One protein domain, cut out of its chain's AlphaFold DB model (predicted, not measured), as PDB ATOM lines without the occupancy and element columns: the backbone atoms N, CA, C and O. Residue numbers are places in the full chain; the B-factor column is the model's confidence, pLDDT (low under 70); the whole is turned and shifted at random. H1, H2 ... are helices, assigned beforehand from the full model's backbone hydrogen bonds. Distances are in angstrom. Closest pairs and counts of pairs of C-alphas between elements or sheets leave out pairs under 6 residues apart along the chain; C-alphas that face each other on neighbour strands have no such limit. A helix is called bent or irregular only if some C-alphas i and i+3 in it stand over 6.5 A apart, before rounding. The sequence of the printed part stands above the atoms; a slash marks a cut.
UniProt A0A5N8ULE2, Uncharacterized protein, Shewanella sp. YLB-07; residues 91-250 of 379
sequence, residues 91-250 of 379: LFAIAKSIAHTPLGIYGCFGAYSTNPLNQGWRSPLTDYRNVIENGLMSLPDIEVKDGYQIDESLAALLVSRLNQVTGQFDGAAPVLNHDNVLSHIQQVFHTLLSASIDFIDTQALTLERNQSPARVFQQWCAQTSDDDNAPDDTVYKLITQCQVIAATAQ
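What this domain is: This is residues 91 to 250 of the 379 residues of an uncharacterized protein of Shewanella sp. YLB-07 (UniProt A0A5N8ULE2). Two long helices, H4 and H6, run side by side in opposite ways along the longest axis, with the short helices H1, H2 and H3 following one another alongside. Toward one end H8 packs on H1 and H6, and H5 packs on H8; toward the other end H7 folds back on H6. The printed part has 160 residues with eight named helices, H1 to H8, and no named strand: all helix, mostly aligned. It is compact, with a radius of gyration of the C-alphas of 17.0 A, and only just elongated, spanning 53 by 35 by 22 A.

How they stand to each other: H1, residues 91 to 99, touches H8, residues 235 to 250, at a shallow tilt of 21 degrees, opposite ways, closest at C-alphas Phe 92 and Ala 246, 4.2 A. H2, residues 101 to 107, touches residues 125 to 132 of H4, residues 122 to 144, closest at C-alphas Ile 105 and Leu 125, 6.6 A. H3, residues 110 to 114, touches no helix. The hub, H6, residues 181 to 204, touches six helices, among them H4 at a shallow tilt of 18 degrees, opposite ways, closest at C-alphas Arg 129 and Ile 197, 6.0 A. H5, residues 152 to 166, touches H8, closest at C-alphas Leu 158 and Thr 248, 6.4 A. H6 and H7, residues 213 to 221, form a helical hairpin, closest at C-alphas Ala 204 and Pro 213, 6.1 A. H8 touches residues 185 to 195 of H6 at a steep tilt of 41 degrees, closest at C-alphas Val 188 and Leu 238, 6.0 A. Every O i to N i+4 pair is within hydrogen-bond range in H1, H2, H5, H6, H7 and H8, against 15 of 19 in H4 and 0 of 1 in H3, where 0 of 2 O i to N i+3 pairs are.

Where its parts are: H1 begins at C-alpha 91 (180.598, 136.092, 142.040). H4, 35.1 A long, has a kink of 34 degrees near residue 138 and is irregular, C-alphas 137 and 140 being 7.2 A apart. H5 measures 20.6 A and H6 32.8 A. H8, 22.5 A, ends at C-alpha 250 (172.885, 138.131, 145.775).

The domain as a whole: The C-alphas farthest apart, of Leu 117 and Glu 152, are 53.3 A apart. The printed part has no cut; its long links are residues 167 to 180 and 222 to 234. The model's pLDDT is under 70 at residues 143 to 146, 170 to 174 and 224 to 233.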
ATOM      1  N   LEU A  91     180.521 134.808 142.744       94.56
ATOM      2  CA  LEU A  91     180.598 136.092 142.040       94.56
ATOM      3  C   LEU A  91     180.255 137.288 142.943       94.56
ATOM      4  O   LEU A  91     180.901 138.329 142.830       94.56
ATOM      5  N   PHE A  92     179.302 137.143 143.872       96.25
ATOM      6  CA  PHE A  92     178.986 138.179 144.859       96.25
ATOM      7  C   PHE A  92     180.215 138.582 145.679       96.25
ATOM      8  O   PHE A  92     180.546 139.765 145.766       96.25
ATOM      9  N   ALA A  93     180.886 137.601 146.285       94.12
ATOM     10  CA  ALA A  93     182.005 137.837 147.188       94.12
ATOM     11  C   ALA A  93     183.206 138.428 146.447       94.12
ATOM     12  O   ALA A  93     183.885 139.305 146.985       94.12
ATOM     13  N   ILE A  94     183.430 137.990 145.206       94.94
ATOM     14  CA  ILE A  94     184.499 138.500 144.342       94.94
ATOM     15  C   ILE A  94     184.217 139.956 143.965       94.94
ATOM     16  O   ILE A  94     185.019 140.835 144.282       94.94
ATOM     17  N   ALA A  95     183.047 140.233 143.380       96.19
ATOM     18  CA  ALA A  95     182.675 141.576 142.946       96.19
ATOM     19  C   ALA A  95     182.668 142.573 144.116       96.19
ATOM     20  O   ALA A  95     183.237 143.659 144.012       96.19
ATOM     21  N   LYS A  96     182.102 142.181 145.265       95.19
ATOM     22  CA  LYS A  96     182.110 142.985 146.495       95.19
ATOM     23  C   LYS A  96     183.533 143.278 146.978       95.19
ATOM     24  O   LYS A  96     183.832 144.421 147.313       95.19
ATOM     25  N   SER A  97     184.396 142.262 147.041       96.19
ATOM     26  CA  SER A  97     185.783 142.427 147.499       96.19
ATOM     27  C   SER A  97     186.551 143.403 146.609       96.19
ATOM     28  O   SER A  97     187.222 144.294 147.121       96.19
ATOM     29  N   ILE A  98     186.383 143.293 145.290       96.50
ATOM     30  CA  ILE A  98     187.031 144.182 144.323       96.50
ATOM     31  C   ILE A  98     186.491 145.617 144.448       96.50
ATOM     32  O   ILE A  98     187.287 146.555 144.519       96.50
ATOM     33  N   ALA A  99     185.174 145.802 144.604       96.00
ATOM     34  CA  ALA A  99     184.571 147.118 144.865       96.00
ATOM     35  C   ALA A  99     185.073 147.772 146.167       96.00
ATOM     36  O   ALA A  99     185.086 148.997 146.280       96.00
ATOM     37  N   HIS A 100     185.497 146.981 147.157       96.12
ATOM     38  CA  HIS A 100     186.073 147.482 148.408       96.12
ATOM     39  C   HIS A 100     187.550 147.881 148.305       96.12
ATOM     40  O   HIS A 100     188.092 148.403 149.283       96.12
ATOM     41  N   THR A 101     188.205 147.696 147.154       97.00
ATOM     42  CA  THR A 101     189.632 148.021 146.994       97.00
ATOM     43  C   THR A 101     189.963 149.456 147.425       97.00
ATOM     44  O   THR A 101     190.859 149.614 148.261       97.00
ATOM     45  N   PRO A 102     189.208 150.495 147.006       94.94
ATOM     46  CA  PRO A 102     189.463 151.870 147.447       94.94
ATOM     47  C   PRO A 102     189.294 152.076 148.957       94.94
ATOM     48  O   PRO A 102     190.065 152.811 149.571       94.94
ATOM     49  N   LEU A 103     188.337 151.390 149.591       94.44
ATOM     50  CA  LEU A 103     188.171 151.441 151.046       94.44
ATOM     51  C   LEU A 103     189.365 150.802 151.774       94.44
ATOM     52  O   LEU A 103     189.810 151.322 152.796       94.44
ATOM     53  N   GLY A 104     189.919 149.714 151.234       96.19
ATOM     54  CA  GLY A 104     191.141 149.100 151.762       96.19
ATOM     55  C   GLY A 104     192.370 150.007 151.637       96.19
ATOM     56  O   GLY A 104     193.133 150.135 152.595       96.19
ATOM     57  N   ILE A 105     192.511 150.724 150.512       96.06
ATOM     58  CA  ILE A 105     193.547 151.759 150.334       96.06
ATOM     59  C   ILE A 105     193.396 152.840 151.407       96.06
ATOM     60  O   ILE A 105     194.357 153.153 152.110       96.06
ATOM     61  N   TYR A 106     192.182 153.369 151.582       94.75
ATOM     62  CA  TYR A 106     191.889 154.356 152.619       94.75
ATOM     63  C   TYR A 106     192.268 153.853 154.021       94.75
ATOM     64  O   TYR A 106     192.895 154.585 154.793       94.75
ATOM     65  N   GLY A 107     191.951 152.593 154.336       94.31
ATOM     66  CA  GLY A 107     192.282 151.964 155.618       94.31
ATOM     67  C   GLY A 107     193.782 151.949 155.934       94.31
ATOM     68  O   GLY A 107     194.169 152.025 157.102       94.31
ATOM     69  N   CYS A 108     194.645 151.945 154.913       94.81
ATOM     70  CA  CYS A 108     196.097 151.993 155.091       94.81
ATOM     71  C   CYS A 108     196.597 153.357 155.606       94.81
ATOM     72  O   CYS A 108     197.687 153.443 156.175       94.81
ATOM     73  N   PHE A 109     195.809 154.431 155.472       90.62
ATOM     74  CA  PHE A 109     196.205 155.787 155.874       90.62
ATOM     75  C   PHE A 109     196.037 156.089 157.373       90.62
ATOM     76  O   PHE A 109     196.234 157.232 157.789       90.62
ATOM     77  N   GLY A 110     195.737 155.094 158.216       85.56
ATOM     78  CA  GLY A 110     195.522 155.297 159.658       85.56
ATOM     79  C   GLY A 110     196.687 155.982 160.394       85.56
ATOM     80  O   GLY A 110     196.474 156.792 161.292       85.56
ATOM     81  N   ALA A 111     197.938 155.738 159.991       83.06
ATOM     82  CA  ALA A 111     199.089 156.436 160.575       83.06
ATOM     83  C   ALA A 111     199.133 157.931 160.197       83.06
ATOM     84  O   ALA A 111     199.526 158.759 161.017       83.06
ATOM     85  N   TYR A 112     198.701 158.279 158.980       83.31
ATOM     86  CA  TYR A 112     198.644 159.662 158.497       83.31
ATOM     87  C   TYR A 112     197.539 160.469 159.191       83.31
ATOM     88  O   TYR A 112     197.746 161.638 159.512       83.31
ATOM     89  N   SER A 113     196.381 159.853 159.464       79.44
ATOM     90  CA  SER A 113     195.233 160.546 160.072       79.44
ATOM     91  C   SER A 113     195.510 161.062 161.488       79.44
ATOM     92  O   SER A 113     194.884 162.025 161.922       79.44
ATOM     93  N   THR A 114     196.472 160.461 162.193       81.75
ATOM     94  CA  THR A 114     196.893 160.885 163.539       81.75
ATOM     95  C   THR A 114     198.028 161.909 163.519       81.75
ATOM     96  O   THR A 114     198.094 162.773 164.392       81.75
ATOM     97  N   ASN A 115     198.926 161.832 162.533       84.25
ATOM     98  CA  ASN A 115     200.033 162.766 162.353       84.25
ATOM     99  C   ASN A 115     200.423 162.845 160.862       84.25
ATOM    100  O   ASN A 115     200.993 161.883 160.343       84.25
ATOM    101  N   PRO A 116     200.229 163.994 160.187       82.25
ATOM    102  CA  PRO A 116     200.543 164.144 158.764       82.25
ATOM    103  C   PRO A 116     202.015 163.909 158.385       82.25
ATOM    104  O   PRO A 116     202.313 163.592 157.235       82.25
ATOM    105  N   LEU A 117     202.946 164.037 159.335       82.69
ATOM    106  CA  LEU A 117     204.371 163.757 159.117       82.69
ATOM    107  C   LEU A 117     204.718 162.269 159.276       82.69
ATOM    108  O   LEU A 117     205.818 161.848 158.910       82.69
ATOM    109  N   ASN A 118     203.806 161.468 159.832       86.75
ATOM    110  CA  ASN A 118     204.014 160.046 160.049       86.75
ATOM    111  C   ASN A 118     203.845 159.283 158.730       86.75
ATOM    112  O   ASN A 118     202.748 159.161 158.196       86.75
ATOM    113  N   GLN A 119     204.948 158.737 158.222       88.50
ATOM    114  CA  GLN A 119     204.990 157.958 156.980       88.50
ATOM    115  C   GLN A 119     204.695 156.459 157.197       88.50
ATOM    116  O   GLN A 119     204.859 155.661 156.277       88.50
ATOM    117  N   GLY A 120     204.252 156.059 158.395       90.44
ATOM    118  CA  GLY A 120     203.961 154.666 158.759       90.44
ATOM    119  C   GLY A 120     202.839 153.999 157.955       90.44
ATOM    120  O   GLY A 120     202.689 152.788 158.027       90.44
ATOM    121  N   TRP A 121     202.087 154.757 157.153       92.00
ATOM    122  CA  TRP A 121     201.070 154.251 156.223       92.00
ATOM    123  C   TRP A 121     201.667 153.591 154.969       92.00
ATOM    124  O   TRP A 121     200.986 152.805 154.317       92.00
ATOM    125  N   ARG A 122     202.939 153.867 154.632       93.31
ATOM    126  CA  ARG A 122     203.582 153.321 153.423       93.31
ATOM    127  C   ARG A 122     203.724 151.800 153.457       93.31
ATOM    128  O   ARG A 122     203.512 151.162 152.433       93.31
ATOM    129  N   SER A 123     204.073 151.226 154.614       95.25
ATOM    130  CA  SER A 123     204.231 149.769 154.743       95.25
ATOM    131  C   SER A 123     202.888 149.046 154.586       95.25
ATOM    132  O   SER A 123     202.797 148.248 153.658       95.25
ATOM    133  N   PRO A 124     201.816 149.381 155.342       96.12
ATOM    134  CA  PRO A 124     200.493 148.798 155.112       96.12
ATOM    135  C   PRO A 124     199.991 148.963 153.674       96.12
ATOM    136  O   PRO A 124     199.407 148.035 153.123       96.12
ATOM    137  N   LEU A 125     200.246 150.116 153.043       96.38
ATOM    138  CA  LEU A 125     199.840 150.349 151.657       96.38
ATOM    139  C   LEU A 125     200.603 149.459 150.664       96.38
ATOM    140  O   LEU A 125     200.002 148.947 149.724       96.38
ATOM    141  N   THR A 126     201.902 149.243 150.887       97.56
ATOM    142  CA  THR A 126     202.724 148.328 150.076       97.56
ATOM    143  C   THR A 126     202.253 146.883 150.243       97.56
ATOM    144  O   THR A 126     202.091 146.165 149.258       97.56
ATOM    145  N   ASP A 127     201.968 146.467 151.479       97.94
ATOM    146  CA  ASP A 127     201.444 145.128 151.765       97.94
ATOM    147  C   ASP A 127     200.083 144.919 151.087       97.94
ATOM    148  O   ASP A 127     199.853 143.892 150.445       97.94
ATOM    149  N   TYR A 128     199.200 145.917 151.154       98.19
ATOM    150  CA  TYR A 128     197.899 145.859 150.499       98.19
ATOM    151  C   TYR A 128     198.009 145.860 148.968       98.19
ATOM    152  O   TYR A 128     197.303 145.101 148.309       98.19
ATOM    153  N   ARG A 129     198.946 146.620 148.388       98.06
ATOM    154  CA  ARG A 129     199.256 146.579 146.947       98.06
ATOM    155  C   ARG A 129     199.633 145.176 146.480       98.06
ATOM    156  O   ARG A 129     199.138 144.734 145.448       98.06
ATOM    157  N   ASN A 130     200.432 144.444 147.259       98.12
ATOM    158  CA  ASN A 130     200.772 143.049 146.954       98.12
ATOM    159  C   ASN A 130     199.541 142.125 147.016       98.12
ATOM    160  O   ASN A 130     199.425 141.194 146.223       98.12
ATOM    161  N   VAL A 131     198.598 142.375 147.932       98.00
ATOM    162  CA  VAL A 131     197.320 141.638 147.979       98.00
ATOM    163  C   VAL A 131     196.488 141.899 146.719       98.00
ATOM    164  O   VAL A 131     195.972 140.946 146.135       98.00
ATOM    165  N   ILE A 132     196.392 143.158 146.275       98.12
ATOM    166  CA  ILE A 132     195.677 143.542 145.045       98.12
ATOM    167  C   ILE A 132     196.321 142.875 143.822       98.12
ATOM    168  O   ILE A 132     195.609 142.282 143.013       98.12
ATOM    169  N   GLU A 133     197.651 142.912 143.707       97.75
ATOM    170  CA  GLU A 133     198.389 142.285 142.602       97.75
ATOM    171  C   GLU A 133     198.172 140.770 142.545       97.75
ATOM    172  O   GLU A 133     197.848 140.234 141.486       97.75
ATOM    173  N   ASN A 134     198.263 140.079 143.685       96.50
ATOM    174  CA  ASN A 134     197.975 138.646 143.747       96.50
ATOM    175  C   ASN A 134     196.529 138.334 143.325       96.50
ATOM    176  O   ASN A 134     196.282 137.342 142.633       96.50
ATOM    177  N   GLY A 135     195.571 139.184 143.715       93.94
ATOM    178  CA  GLY A 135     194.180 139.083 143.277       93.94
ATOM    179  C   GLY A 135     194.032 139.249 141.762       93.94
ATOM    180  O   GLY A 135     193.399 138.412 141.118       93.94
ATOM    181  N   LEU A 136     194.668 140.273 141.189       94.62
ATOM    182  CA  LEU A 136     194.672 140.551 139.751       94.62
ATOM    183  C   LEU A 136     195.258 139.380 138.948       94.62
ATOM    184  O   LEU A 136     194.639 138.926 137.986       94.62
ATOM    185  N   MET A 137     196.401 138.841 139.382       93.88
ATOM    186  CA  MET A 137     197.047 137.687 138.743       93.88
ATOM    187  C   MET A 137     196.198 136.409 138.800       93.88
ATOM    188  O   MET A 137     196.369 135.530 137.960       93.88
ATOM    189  N   SER A 138     195.278 136.305 139.763       90.88
ATOM    190  CA  SER A 138     194.426 135.125 139.956       90.88
ATOM    191  C   SER A 138     193.117 135.169 139.156       90.88
ATOM    192  O   SER A 138     192.443 134.144 139.062       90.88
ATOM    193  N   LEU A 139     192.728 136.315 138.576       87.00
ATOM    194  CA  LEU A 139     191.462 136.446 137.833       87.00
ATOM    195  C   LEU A 139     191.290 135.421 136.691       87.00
ATOM    196  O   LEU A 139     190.189 134.873 136.583       87.00
ATOM    197  N   PRO A 140     192.320 135.101 135.877       84.00
ATOM    198  CA  PRO A 140     192.189 134.099 134.816       84.00
ATOM    199  C   PRO A 140     191.864 132.690 135.340       84.00
ATOM    200  O   PRO A 140     191.126 131.942 134.706       84.00
ATOM    201  N   ASP A 141     192.357 132.326 136.527       79.94
ATOM    202  CA  ASP A 141     192.135 130.996 137.109       79.94
ATOM    203  C   ASP A 141     190.705 130.804 137.638       79.94
ATOM    204  O   ASP A 141     190.217 129.670 137.717       79.94
ATOM    205  N   ILE A 142     190.028 131.893 138.016       77.06
ATOM    206  CA  ILE A 142     188.646 131.863 138.520       77.06
ATOM    207  C   ILE A 142     187.678 131.426 137.413       77.06
ATOM    208  O   ILE A 142     186.726 130.691 137.682       77.06
ATOM    209  N   GLU A 143     187.943 131.833 136.171       63.28
ATOM    210  CA  GLU A 143     187.141 131.493 134.992       63.28
ATOM    211  C   GLU A 143     187.120 129.982 134.721       63.28
ATOM    212  O   GLU A 143     186.070 129.406 134.450       63.28
ATOM    213  N   VAL A 144     188.271 129.322 134.856       57.88
ATOM    214  CA  VAL A 144     188.464 127.921 134.441       57.88
ATOM    215  C   VAL A 144     187.845 126.913 135.420       57.88
ATOM    216  O   VAL A 144     187.613 125.760 135.060       57.88
ATOM    217  N   LYS A 145     187.581 127.313 136.671       61.84
ATOM    218  CA  LYS A 145     187.194 126.401 137.768       61.84
ATOM    219  C   LYS A 145     185.735 126.533 138.219       61.84
ATOM    220  O   LYS A 145     185.446 126.261 139.382       61.84
ATOM    221  N   ASP A 146     184.835 127.000 137.352       64.44
ATOM    222  CA  ASP A 146     183.452 127.365 137.717       64.44
ATOM    223  C   ASP A 146     183.390 128.410 138.854       64.44
ATOM    224  O   ASP A 146     182.407 128.502 139.595       64.44
ATOM    225  N   GLY A 147     184.447 129.214 139.018       70.38
ATOM    226  CA  GLY A 147     184.676 130.011 140.224       70.38
ATOM    227  C   GLY A 147     183.631 131.098 140.460       70.38
ATOM    228  O   GLY A 147     183.332 131.406 141.612       70.38
ATOM    229  N   TYR A 148     183.033 131.637 139.393       83.56
ATOM    230  CA  TYR A 148     181.961 132.630 139.490       83.56
ATOM    231  C   TYR A 148     180.574 132.029 139.745       83.56
ATOM    232  O   TYR A 148     179.725 132.729 140.293       83.56
ATOM    233  N   GLN A 149     180.348 130.756 139.389       88.56
ATOM    234  CA  GLN A 149     179.050 130.074 139.495       88.56
ATOM    235  C   GLN A 149     177.905 130.836 138.793       88.56
ATOM    236  O   GLN A 149     176.917 131.221 139.417       88.56
ATOM    237  N   ILE A 150     178.052 131.077 137.487       90.56
ATOM    238  CA  ILE A 150     177.061 131.791 136.667       90.56
ATOM    239  C   ILE A 150     176.308 130.793 135.790       90.56
ATOM    240  O   ILE A 150     176.893 130.199 134.888       90.56
ATOM    241  N   ASP A 151     175.009 130.627 136.037       92.75
ATOM    242  CA  ASP A 151     174.110 129.916 135.124       92.75
ATOM    243  C   ASP A 151     173.477 130.869 134.089       92.75
ATOM    244  O   ASP A 151     173.624 132.090 134.161       92.75
ATOM    245  N   GLU A 152     172.749 130.309 133.119       93.31
ATOM    246  CA  GLU A 152     172.104 131.067 132.037       93.31
ATOM    247  C   GLU A 152     171.111 132.125 132.552       93.31
ATOM    248  O   GLU A 152     171.032 133.230 132.015       93.31
ATOM    249  N   SER A 153     170.381 131.830 133.632       95.88
ATOM    250  CA  SER A 153     169.398 132.762 134.200       95.88
ATOM    251  C   SER A 153     170.075 133.929 134.916       95.88
ATOM    252  O   SER A 153     169.636 135.077 134.783       95.88
ATOM    253  N   LEU A 154     171.160 133.659 135.648       96.31
ATOM    254  CA  LEU A 154     171.980 134.702 136.255       96.31
ATOM    255  C   LEU A 154     172.675 135.548 135.181       96.31
ATOM    256  O   LEU A 154     172.671 136.773 135.296       96.31
ATOM    257  N   ALA A 155     173.203 134.937 134.117       95.62
ATOM    258  CA  ALA A 155     173.801 135.662 132.996       95.62
ATOM    259  C   ALA A 155     172.799 136.634 132.346       95.62
ATOM    260  O   ALA A 155     173.112 137.813 132.171       95.62
ATOM    261  N   ALA A 156     171.566 136.187 132.084       96.12
ATOM    262  CA  ALA A 156     170.508 137.035 131.533       96.12
ATOM    263  C   ALA A 156     170.176 138.233 132.440       96.12
ATOM    264  O   ALA A 156     169.982 139.360 131.967       96.12
ATOM    265  N   LEU A 157     170.125 138.004 133.756       96.62
ATOM    266  CA  LEU A 157     169.902 139.068 134.734       96.62
ATOM    267  C   LEU A 157     171.072 140.051 134.782       96.62
ATOM    268  O   LEU A 157     170.830 141.258 134.799       96.62
ATOM    269  N   LEU A 158     172.313 139.561 134.765       96.50
ATOM    270  CA  LEU A 158     173.515 140.395 134.723       96.50
ATOM    271  C   LEU A 158     173.514 141.285 133.481       96.50
ATOM    272  O   LEU A 158     173.671 142.493 133.618       96.50
ATOM    273  N   VAL A 159     173.233 140.722 132.302       95.94
ATOM    274  CA  VAL A 159     173.077 141.481 131.050       95.94
ATOM    275  C   VAL A 159     172.046 142.596 131.213       95.94
ATOM    276  O   VAL A 159     172.327 143.755 130.915       95.94
ATOM    277  N   SER A 160     170.849 142.269 131.709       95.31
ATOM    278  CA  SER A 160     169.774 143.251 131.863       95.31
ATOM    279  C   SER A 160     170.142 144.372 132.841       95.31
ATOM    280  O   SER A 160     169.919 145.544 132.534       95.31
ATOM    281  N   ARG A 161     170.690 144.027 134.010       95.31
ATOM    282  CA  ARG A 161     170.992 144.988 135.081       95.31
ATOM    283  C   ARG A 161     172.210 145.840 134.767       95.31
ATOM    284  O   ARG A 161     172.166 147.040 135.015       95.31
ATOM    285  N   LEU A 162     173.252 145.246 134.190       92.69
ATOM    286  CA  LEU A 162     174.426 145.993 133.763       92.69
ATOM    287  C   LEU A 162     174.056 146.967 132.653       92.69
ATOM    288  O   LEU A 162     174.292 148.145 132.847       92.69
ATOM    289  N   ASN A 163     173.354 146.543 131.597       92.19
ATOM    290  CA  ASN A 163     172.890 147.466 130.551       92.19
ATOM    291  C   ASN A 163     172.043 148.624 131.089       92.19
ATOM    292  O   ASN A 163     172.161 149.752 130.620       92.19
ATOM    293  N   GLN A 164     171.176 148.353 132.069       90.62
ATOM    294  CA  GLN A 164     170.344 149.386 132.681       90.62
ATOM    295  C   GLN A 164     171.177 150.456 133.400       90.62
ATOM    296  O   GLN A 164     170.769 151.617 133.416       90.62
ATOM    297  N   VAL A 165     172.299 150.072 134.011       85.81
ATOM    298  CA  VAL A 165     173.169 150.984 134.765       85.81
ATOM    299  C   VAL A 165     174.238 151.607 133.869       85.81
ATOM    300  O   VAL A 165     174.393 152.822 133.885       85.81
ATOM    301  N   THR A 166     174.928 150.818 133.043       81.06
ATOM    302  CA  THR A 166     175.969 151.307 132.126       81.06
ATOM    303  C   THR A 166     175.393 152.208 131.044       81.06
ATOM    304  O   THR A 166     176.018 153.198 130.691       81.06
ATOM    305  N   GLY A 167     174.157 151.965 130.593       78.38
ATOM    306  CA  GLY A 167     173.455 152.855 129.663       78.38
ATOM    307  C   GLY A 167     173.141 154.249 130.224       78.38
ATOM    308  O   GLY A 167     172.684 155.108 129.474       78.38
ATOM    309  N   GLN A 168     173.358 154.484 131.524       77.81
ATOM    310  CA  GLN A 168     173.254 155.806 132.153       77.81
ATOM    311  C   GLN A 168     174.604 156.528 132.237       77.81
ATOM    312  O   GLN A 168     174.639 157.693 132.629       77.81
ATOM    313  N   PHE A 169     175.712 155.855 131.920       80.19
ATOM    314  CA  PHE A 169     177.026 156.480 131.894       80.19
ATOM    315  C   PHE A 169     177.234 157.203 130.562       80.19
ATOM    316  O   PHE A 169     176.824 156.723 129.505       80.19
ATOM    317  N   ASP A 170     177.875 158.374 130.615       69.06
ATOM    318  CA  ASP A 170     178.250 159.114 129.407       69.06
ATOM    319  C   ASP A 170     179.055 158.214 128.456       69.06
ATOM    320  O   ASP A 170     179.801 157.365 128.924       69.06
ATOM    321  N   GLY A 171     178.861 158.351 127.139       65.31
ATOM    322  CA  GLY A 171     179.585 157.612 126.091       65.31
ATOM    323  C   GLY A 171     179.527 156.070 126.146       65.31
ATOM    324  O   GLY A 171     180.389 155.414 125.563       65.31
ATOM    325  N   ALA A 172     178.523 155.492 126.817       63.72
ATOM    326  CA  ALA A 172     178.370 154.048 127.004       63.72
ATOM    327  C   ALA A 172     178.652 153.205 125.736       63.72
ATOM    328  O   ALA A 172     178.046 153.398 124.676       63.72
ATOM    329  N   ALA A 173     179.563 152.238 125.893       59.47
ATOM    330  CA  ALA A 173     179.889 151.172 124.946       59.47
ATOM    331  C   ALA A 173     178.645 150.316 124.579       59.47
ATOM    332  O   ALA A 173     177.614 150.398 125.255       59.47
ATOM    333  N   PRO A 174     178.678 149.508 123.493       63.38
ATOM    334  CA  PRO A 174     177.491 148.805 123.004       63.38
ATOM    335  C   PRO A 174     176.838 147.898 124.054       63.38
ATOM    336  O   PRO A 174     177.497 147.318 124.910       63.38
ATOM    337  N   VAL A 175     175.519 147.738 123.909       79.19
ATOM    338  CA  VAL A 175     174.647 146.910 124.752       79.19
ATOM    339  C   VAL A 175     175.258 145.520 124.985       79.19
ATOM    340  O   VAL A 175     175.484 144.758 124.040       79.19
ATOM    341  N   LEU A 176     175.492 145.184 126.255       89.69
ATOM    342  CA  LEU A 176     175.920 143.864 126.703       89.69
ATOM    343  C   LEU A 176     174.902 142.802 126.291       89.69
ATOM    344  O   LEU A 176     173.692 143.038 126.252       89.69
ATOM    345  N   ASN A 177     175.390 141.604 126.022       93.25
ATOM    346  CA  ASN A 177     174.605 140.428 125.695       93.25
ATOM    347  C   ASN A 177     175.241 139.190 126.346       93.25
ATOM    348  O   ASN A 177     176.246 139.283 127.049       93.25
ATOM    349  N   HIS A 178     174.633 138.023 126.146       91.06
ATOM    350  CA  HIS A 178     175.108 136.786 126.767       91.06
ATOM    351  C   HIS A 178     176.540 136.420 126.357       91.06
ATOM    352  O   HIS A 178     177.270 135.874 127.180       91.06
ATOM    353  N   ASP A 179     176.958 136.765 125.138       89.94
ATOM    354  CA  ASP A 179     178.260 136.368 124.595       89.94
ATOM    355  C   ASP A 179     179.412 137.214 125.155       89.94
ATOM    356  O   ASP A 179     180.559 136.776 125.133       89.94
ATOM    357  N   ASN A 180     179.132 138.426 125.653       90.38
ATOM    358  CA  ASN A 180     180.168 139.365 126.101       90.38
ATOM    359  C   ASN A 180     180.092 139.759 127.585       90.38
ATOM    360  O   ASN A 180     181.030 140.380 128.085       90.38
ATOM    361  N   VAL A 181     179.028 139.389 128.310       91.38
ATOM    362  CA  VAL A 181     178.845 139.802 129.714       91.38
ATOM    363  C   VAL A 181     179.971 139.318 130.627       91.38
ATOM    364  O   VAL A 181     180.396 140.054 131.515       91.38
ATOM    365  N   LEU A 182     180.497 138.111 130.402       90.25
ATOM    366  CA  LEU A 182     181.594 137.580 131.208       90.25
ATOM    367  C   LEU A 182     182.891 138.358 130.966       90.25
ATOM    368  O   LEU A 182     183.516 138.810 131.924       90.25
ATOM    369  N   SER A 183     183.248 138.576 129.699       89.44
ATOM    370  CA  SER A 183     184.422 139.369 129.325       89.44
ATOM    371  C   SER A 183     184.331 140.797 129.863       89.44
ATOM    372  O   SER A 183     185.325 141.343 130.333       89.44
ATOM    373  N   HIS A 184     183.129 141.386 129.872       90.19
ATOM    374  CA  HIS A 184     182.885 142.700 130.472       90.19
ATOM    375  C   HIS A 184     183.128 142.704 131.985       90.19
ATOM    376  O   HIS A 184     183.836 143.566 132.497       90.19
ATOM    377  N   ILE A 185     182.592 141.717 132.712       92.31
ATOM    378  CA  ILE A 185     182.826 141.565 134.161       92.31
ATOM    379  C   ILE A 185     184.328 141.463 134.457       92.31
ATOM    380  O   ILE A 185     184.834 142.137 135.357       92.31
ATOM    381  N   GLN A 186     185.050 140.654 133.681       91.06
ATOM    382  CA  GLN A 186     186.498 140.502 133.817       91.06
ATOM    383  C   GLN A 186     187.242 141.807 133.539       91.06
ATOM    384  O   GLN A 186     188.144 142.159 134.298       91.06
ATOM    385  N   GLN A 187     186.849 142.537 132.493       90.69
ATOM    386  CA  GLN A 187     187.428 143.834 132.166       90.69
ATOM    387  C   GLN A 187     187.232 144.823 133.318       90.69
ATOM    388  O   GLN A 187     188.204 145.423 133.762       90.69
ATOM    389  N   VAL A 188     186.021 144.933 133.874       91.50
ATOM    390  CA  VAL A 188     185.741 145.809 135.026       91.50
ATOM    391  C   VAL A 188     186.636 145.462 136.220       91.50
ATOM    392  O   VAL A 188     187.239 146.351 136.827       91.50
ATOM    393  N   PHE A 189     186.755 144.172 136.552       94.56
ATOM    394  CA  PHE A 189     187.605 143.708 137.652       94.56
ATOM    395  C   PHE A 189     189.081 144.014 137.408       94.56
ATOM    396  O   PHE A 189     189.754 144.556 138.286       94.56
ATOM    397  N   HIS A 190     189.572 143.706 136.210       93.81
ATOM    398  CA  HIS A 190     190.948 143.966 135.816       93.81
ATOM    399  C   HIS A 190     191.270 145.462 135.875       93.81
ATOM    400  O   HIS A 190     192.277 145.846 136.474       93.81
ATOM    401  N   THR A 191     190.419 146.310 135.292       92.69
ATOM    402  CA  THR A 191     190.630 147.761 135.236       92.69
ATOM    403  C   THR A 191     190.668 148.370 136.633       92.69
ATOM    404  O   THR A 191     191.593 149.122 136.930       92.69
ATOM    405  N   LEU A 192     189.745 148.009 137.536       93.69
ATOM    406  CA  LEU A 192     189.728 148.580 138.889       93.69
ATOM    407  C   LEU A 192     190.960 148.179 139.713       93.69
ATOM    408  O   LEU A 192     191.549 149.020 140.398       93.69
ATOM    409  N   LEU A 193     191.367 146.909 139.653       96.00
ATOM    410  CA  LEU A 193     192.553 146.441 140.374       96.00
ATOM    411  C   LEU A 193     193.834 147.052 139.793       96.00
ATOM    412  O   LEU A 193     194.674 147.521 140.558       96.00
ATOM    413  N   SER A 194     193.954 147.123 138.463       95.06
ATOM    414  CA  SER A 194     195.108 147.736 137.789       95.06
ATOM    415  C   SER A 194     195.220 149.224 138.118       95.06
ATOM    416  O   SER A 194     196.260 149.666 138.594       95.06
ATOM    417  N   ALA A 195     194.119 149.976 138.002       93.06
ATOM    418  CA  ALA A 195     194.084 151.394 138.358       93.06
ATOM    419  C   ALA A 195     194.437 151.638 139.836       93.06
ATOM    420  O   ALA A 195     195.049 152.651 140.177       93.06
ATOM    421  N   SER A 196     194.070 150.706 140.723       95.56
ATOM    422  CA  SER A 196     194.428 150.761 142.143       95.56
ATOM    423  C   SER A 196     195.928 150.543 142.367       95.56
ATOM    424  O   SER A 196     196.533 151.270 143.153       95.56
ATOM    425  N   ILE A 197     196.540 149.577 141.673       96.50
ATOM    426  CA  ILE A 197     197.994 149.340 141.717       96.50
ATOM    427  C   ILE A 197     198.741 150.558 141.170       96.50
ATOM    428  O   ILE A 197     199.626 151.082 141.849       96.50
ATOM    429  N   ASP A 198     198.330 151.059 140.005       94.19
ATOM    430  CA  ASP A 198     198.948 152.218 139.359       94.19
ATOM    431  C   ASP A 198     198.879 153.458 140.252       94.19
ATOM    432  O   ASP A 198     199.873 154.172 140.402       94.19
ATOM    433  N   PHE A 199     197.740 153.707 140.906       94.25
ATOM    434  CA  PHE A 199     197.617 154.773 141.900       94.25
ATOM    435  C   PHE A 199     198.633 154.615 143.037       94.25
ATOM    436  O   PHE A 199     199.327 155.577 143.385       94.25
ATOM    437  N   ILE A 200     198.740 153.416 143.618       95.50
ATOM    438  CA  ILE A 200     199.650 153.177 144.740       95.50
ATOM    439  C   ILE A 200     201.101 153.420 144.313       95.50
ATOM    440  O   ILE A 200     201.819 154.166 144.989       95.50
ATOM    441  N   ASP A 201     201.510 152.841 143.187       94.56
ATOM    442  CA  ASP A 201     202.898 152.853 142.728       94.56
ATOM    443  C   ASP A 201     203.330 154.232 142.221       94.56
ATOM    444  O   ASP A 201     204.450 154.666 142.493       94.56
ATOM    445  N   THR A 202     202.455 154.940 141.501       91.19
ATOM    446  CA  THR A 202     202.832 156.174 140.789       91.19
ATOM    447  C   THR A 202     202.452 157.453 141.524       91.19
ATOM    448  O   THR A 202     203.153 158.458 141.378       91.19
ATOM    449  N   GLN A 203     201.384 157.433 142.328       89.81
ATOM    450  CA  GLN A 203     200.854 158.629 142.987       89.81
ATOM    451  C   GLN A 203     201.021 158.594 144.502       89.81
ATOM    452  O   GLN A 203     201.340 159.628 145.080       89.81
ATOM    453  N   ALA A 204     200.805 157.453 145.165       91.12
ATOM    454  CA  ALA A 204     200.823 157.398 146.628       91.12
ATOM    455  C   ALA A 204     202.232 157.185 147.203       91.12
ATOM    456  O   ALA A 204     202.668 157.937 148.078       91.12
ATOM    457  N   LEU A 205     202.976 156.177 146.734       91.31
ATOM    458  CA  LEU A 205     204.296 155.842 147.290       91.31
ATOM    459  C   LEU A 205     205.410 156.808 146.850       91.31
ATOM    460  O   LEU A 205     206.453 156.889 147.512       91.31
ATOM    461  N   THR A 206     205.170 157.586 145.797       91.62
ATOM    462  CA  THR A 206     206.081 158.611 145.261       91.62
ATOM    463  C   THR A 206     205.978 159.958 145.976       91.62
ATOM    464  O   THR A 206     206.815 160.826 145.737       91.62
ATOM    465  N   LEU A 207     204.999 160.138 146.875       89.06
ATOM    466  CA  LEU A 207     204.776 161.414 147.555       89.06
ATOM    467  C   LEU A 207     205.996 161.877 148.354       89.06
ATOM    468  O   LEU A 207     206.641 161.103 149.072       89.06
ATOM    469  N   GLU A 208     206.258 163.177 148.301       83.56
ATOM    470  CA  GLU A 208     207.199 163.842 149.196       83.56
ATOM    471  C   GLU A 208     206.636 163.922 150.626       83.56
ATOM    472  O   GLU A 208     205.428 163.863 150.862       83.56
ATOM    473  N   ARG A 209     207.515 164.086 151.625       76.06
ATOM    474  CA  ARG A 209     207.134 164.049 153.056       76.06
ATOM    475  C   ARG A 209     206.094 165.097 153.474       76.06
ATOM    476  O   ARG A 209     205.461 164.920 154.507       76.06
ATOM    477  N   ASN A 210     205.965 166.191 152.728       76.62
ATOM    478  CA  ASN A 210     205.057 167.308 152.999       76.62
ATOM    479  C   ASN A 210     203.727 167.218 152.223       76.62
ATOM    480  O   ASN A 210     202.886 168.106 152.368       76.62
ATOM    481  N   GLN A 211     203.529 166.186 151.398       83.19
ATOM    482  CA  GLN A 211     202.314 166.002 150.608       83.19
ATOM    483  C   GLN A 211     201.296 165.117 151.343       83.19
ATOM    484  O   GLN A 211     201.647 164.238 152.128       83.19
ATOM    485  N   SER A 212     200.008 165.365 151.089       87.62
ATOM    486  CA  SER A 212     198.893 164.668 151.742       87.62
ATOM    487  C   SER A 212     198.457 163.443 150.922       87.62
ATOM    488  O   SER A 212     197.819 163.639 149.883       87.62
ATOM    489  N   PRO A 213     198.708 162.195 151.373       88.75
ATOM    490  CA  PRO A 213     198.185 160.992 150.719       88.75
ATOM    491  C   PRO A 213     196.657 160.981 150.660       88.75
ATOM    492  O   PRO A 213     196.090 160.575 149.653       88.75
ATOM    493  N   ALA A 214     195.978 161.515 151.681       87.31
ATOM    494  CA  ALA A 214     194.521 161.623 151.682       87.31
ATOM    495  C   ALA A 214     193.998 162.547 150.568       87.31
ATOM    496  O   ALA A 214     192.979 162.249 149.951       87.31
ATOM    497  N   ARG A 215     194.703 163.651 150.278       88.69
ATOM    498  CA  ARG A 215     194.322 164.576 149.198       88.69
ATOM    499  C   ARG A 215     194.502 163.930 147.828       88.69
ATOM    500  O   ARG A 215     193.625 164.063 146.985       88.69
ATOM    501  N   VAL A 216     195.624 163.248 147.615       89.62
ATOM    502  CA  VAL A 216     195.916 162.588 146.334       89.62
ATOM    503  C   VAL A 216     194.982 161.396 146.114       89.62
ATOM    504  O   VAL A 216     194.445 161.237 145.024       89.62
ATOM    505  N   PHE A 217     194.663 160.643 147.169       92.38
ATOM    506  CA  PHE A 217     193.618 159.617 147.132       92.38
ATOM    507  C   PHE A 217     192.241 160.195 146.784       92.38
ATOM    508  O   PHE A 217     191.553 159.664 145.918       92.38
ATOM    509  N   GLN A 218     191.846 161.307 147.409       89.62
ATOM    510  CA  GLN A 218     190.585 161.975 147.081       89.62
ATOM    511  C   GLN A 218     190.546 162.417 145.613       89.62
ATOM    512  O   GLN A 218     189.517 162.262 144.963       89.62
ATOM    513  N   GLN A 219     191.652 162.956 145.094       88.19
ATOM    514  CA  GLN A 219     191.763 163.345 143.689       88.19
ATOM    515  C   GLN A 219     191.618 162.139 142.765       88.19
ATOM    516  O   GLN A 219     190.840 162.222 141.827       88.19
ATOM    517  N   TRP A 220     192.288 161.024 143.061       89.88
ATOM    518  CA  TRP A 220     192.151 159.780 142.303       89.88
ATOM    519  C   TRP A 220     190.710 159.252 142.297       89.88
ATOM    520  O   TRP A 220     190.165 158.965 141.238       89.88
ATOM    521  N   CYS A 221     190.040 159.225 143.452       87.44
ATOM    522  CA  CYS A 221     188.627 158.840 143.529       87.44
ATOM    523  C   CYS A 221     187.699 159.780 142.739       87.44
ATOM    524  O   CYS A 221     186.647 159.350 142.271       87.44
ATOM    525  N   ALA A 222     188.068 161.059 142.626       81.44
ATOM    526  CA  ALA A 222     187.303 162.082 141.923       81.44
ATOM    527  C   ALA A 222     187.668 162.212 140.435       81.44
ATOM    528  O   ALA A 222     187.058 163.034 139.750       81.44
ATOM    529  N   GLN A 223     188.645 161.448 139.932       74.06
ATOM    530  CA  GLN A 223     189.009 161.471 138.517       74.06
ATOM    531  C   GLN A 223     187.814 161.016 137.674       74.06
ATOM    532  O   GLN A 223     187.350 159.878 137.760       74.06
ATOM    533  N   THR A 224     187.314 161.936 136.859       61.50
ATOM    534  CA  THR A 224     186.433 161.649 135.731       61.50
ATOM    535  C   THR A 224     187.317 161.404 134.511       61.50
ATOM    536  O   THR A 224     188.316 162.101 134.363       61.50
ATOM    537  N   SER A 225     187.029 160.407 133.669       57.31
ATOM    538  CA  SER A 225     187.841 160.193 132.467       57.31
ATOM    539  C   SER A 225     187.673 161.402 131.544       57.31
ATOM    540  O   SER A 225     186.549 161.751 131.194       57.31
ATOM    541  N   ASP A 226     188.779 162.029 131.142       46.53
ATOM    542  CA  ASP A 226     188.790 163.065 130.095       46.53
ATOM    543  C   ASP A 226     188.798 162.443 128.674       46.53
ATOM    544  O   ASP A 226     188.940 163.158 127.685       46.53
ATOM    545  N   ASP A 227     188.690 161.110 128.555       54.12
ATOM    546  CA  ASP A 227     188.653 160.387 127.277       54.12
ATOM    547  C   ASP A 227     187.210 160.083 126.852       54.12
ATOM    548  O   ASP A 227     186.551 159.203 127.411       54.12
ATOM    549  N   ASP A 228     186.750 160.785 125.814       49.66
ATOM    550  CA  ASP A 228     185.455 160.565 125.161       49.66
ATOM    551  C   ASP A 228     185.296 159.137 124.585       49.66
ATOM    552  O   ASP A 228     184.179 158.731 124.261       49.66
ATOM    553  N   ASN A 229     186.382 158.358 124.456       52.16
ATOM    554  CA  ASN A 229     186.366 156.985 123.927       52.16
ATOM    555  C   ASN A 229     186.407 155.888 125.003       52.16
ATOM    556  O   ASN A 229     186.244 154.715 124.659       52.16
ATOM    557  N   ALA A 230     186.626 156.236 126.277       53.19
ATOM    558  CA  ALA A 230     186.732 155.272 127.377       53.19
ATOM    559  C   ALA A 230     185.944 155.721 128.622       53.19
ATOM    560  O   ALA A 230     186.487 155.879 129.716       53.19
ATOM    561  N   PRO A 231     184.634 155.960 128.493       49.00
ATOM    562  CA  PRO A 231     183.898 156.656 129.530       49.00
ATOM    563  C   PRO A 231     183.466 155.753 130.694       49.00
ATOM    564  O   PRO A 231     182.917 156.255 131.674       49.00
ATOM    565  N   ASP A 232     183.747 154.451 130.647       54.62
ATOM    566  CA  ASP A 232     183.510 153.508 131.748       54.62
ATOM    567  C   ASP A 232     184.603 153.554 132.847       54.62
ATOM    568  O   ASP A 232     184.459 152.899 133.882       54.62
ATOM    569  N   ASP A 233     185.653 154.369 132.673       61.69
ATOM    570  CA  ASP A 233     186.933 154.239 133.392       61.69
ATOM    571  C   ASP A 233     187.080 155.033 134.700       61.69
ATOM    572  O   ASP A 233     188.143 155.013 135.327       61.69
ATOM    573  N   THR A 234     186.044 155.724 135.186       79.25
ATOM    574  CA  THR A 234     186.170 156.349 136.516       79.25
ATOM    575  C   THR A 234     186.162 155.276 137.602       79.25
ATOM    576  O   THR A 234     185.376 154.326 137.554       79.25
ATOM    577  N   VAL A 235     186.983 155.452 138.643       86.69
ATOM    578  CA  VAL A 235     187.024 154.546 139.809       86.69
ATOM    579  C   VAL A 235     185.616 154.333 140.374       86.69
ATOM    580  O   VAL A 235     185.230 153.214 140.709       86.69
ATOM    581  N   TYR A 236     184.808 155.395 140.407       86.81
ATOM    582  CA  TYR A 236     183.414 155.335 140.836       86.81
ATOM    583  C   TYR A 236     182.520 154.479 139.919       86.81
ATOM    584  O   TYR A 236     181.738 153.666 140.423       86.81
ATOM    585  N   LYS A 237     182.624 154.620 138.588       87.44
ATOM    586  CA  LYS A 237     181.847 153.811 137.629       87.44
ATOM    587  C   LYS A 237     182.212 152.331 137.748       87.44
ATOM    588  O   LYS A 237     181.316 151.490 137.788       87.44
ATOM    589  N   LEU A 238     183.496 152.012 137.904       90.38
ATOM    590  CA  LEU A 238     183.967 150.639 138.112       90.38
ATOM    591  C   LEU A 238     183.459 150.040 139.434       90.38
ATOM    592  O   LEU A 238     182.966 148.907 139.443       90.38
ATOM    593  N   ILE A 239     183.498 150.801 140.539       92.88
ATOM    594  CA  ILE A 239     182.884 150.385 141.815       92.88
ATOM    595  C   ILE A 239     181.390 150.112 141.616       92.88
ATOM    596  O   ILE A 239     180.896 149.071 142.048       92.88
ATOM    597  N   THR A 240     180.677 151.028 140.959       92.06
ATOM    598  CA  THR A 240     179.230 150.913 140.728       92.06
ATOM    599  C   THR A 240     178.909 149.647 139.934       92.06
ATOM    600  O   THR A 240     178.023 148.885 140.317       92.06
ATOM    601  N   GLN A 241     179.665 149.350 138.876       93.38
ATOM    602  CA  GLN A 241     179.493 148.119 138.102       93.38
ATOM    603  C   GLN A 241     179.757 146.867 138.954       93.38
ATOM    604  O   GLN A 241     178.946 145.939 138.939       93.38
ATOM    605  N   CYS A 242     180.813 146.861 139.776       95.94
ATOM    606  CA  CYS A 242     181.064 145.780 140.740       95.94
ATOM    607  C   CYS A 242     179.898 145.600 141.728       95.94
ATOM    608  O   CYS A 242     179.494 144.471 142.019       95.94
ATOM    609  N   GLN A 243     179.316 146.695 142.220       95.69
ATOM    610  CA  GLN A 243     178.153 146.661 143.109       95.69
ATOM    611  C   GLN A 243     176.912 146.097 142.408       95.69
ATOM    612  O   GLN A 243     176.196 145.303 143.015       95.69
ATOM    613  N   VAL A 244     176.677 146.436 141.136       96.06
ATOM    614  CA  VAL A 244     175.585 145.858 140.331       96.06
ATOM    615  C   VAL A 244     175.776 144.356 140.151       96.06
ATOM    616  O   VAL A 244     174.819 143.598 140.331       96.06
ATOM    617  N   ILE A 245     176.997 143.911 139.845       96.94
ATOM    618  CA  ILE A 245     177.335 142.487 139.718       96.94
ATOM    619  C   ILE A 245     177.045 141.760 141.037       96.94
ATOM    620  O   ILE A 245     176.321 140.760 141.048       96.94
ATOM    621  N   ALA A 246     177.537 142.295 142.159       97.12
ATOM    622  CA  ALA A 246     177.313 141.720 143.480       97.12
ATOM    623  C   ALA A 246     175.817 141.675 143.835       97.12
ATOM    624  O   ALA A 246     175.285 140.610 144.150       97.12
ATOM    625  N   ALA A 247     175.113 142.802 143.734       97.12
ATOM    626  CA  ALA A 247     173.692 142.893 144.056       97.12
ATOM    627  C   ALA A 247     172.847 141.940 143.197       97.12
ATOM    628  O   ALA A 247     171.939 141.291 143.715       97.12
ATOM    629  N   THR A 248     173.175 141.799 141.909       97.56
ATOM    630  CA  THR A 248     172.473 140.881 140.999       97.56
ATOM    631  C   THR A 248     172.686 139.424 141.404       97.56
ATOM    632  O   THR A 248     171.713 138.674 141.494       97.56
ATOM    633  N   ALA A 249     173.925 139.027 141.719       97.44
ATOM    634  CA  ALA A 249     174.235 137.676 142.189       97.44
ATOM    635  C   ALA A 249     173.550 137.353 143.532       97.44
ATOM    636  O   ALA A 249     172.972 136.274 143.690       97.44
ATOM    637  N   GLN A 250     173.555 138.297 144.482       97.62
ATOM    638  CA  GLN A 250     172.885 138.131 145.775       97.62
ATOM    639  C   GLN A 250     171.366 138.016 145.619       97.62
ATOM    640  O   GLN A 250     170.764 137.084 146.157       97.62
TER     641      GLN A 250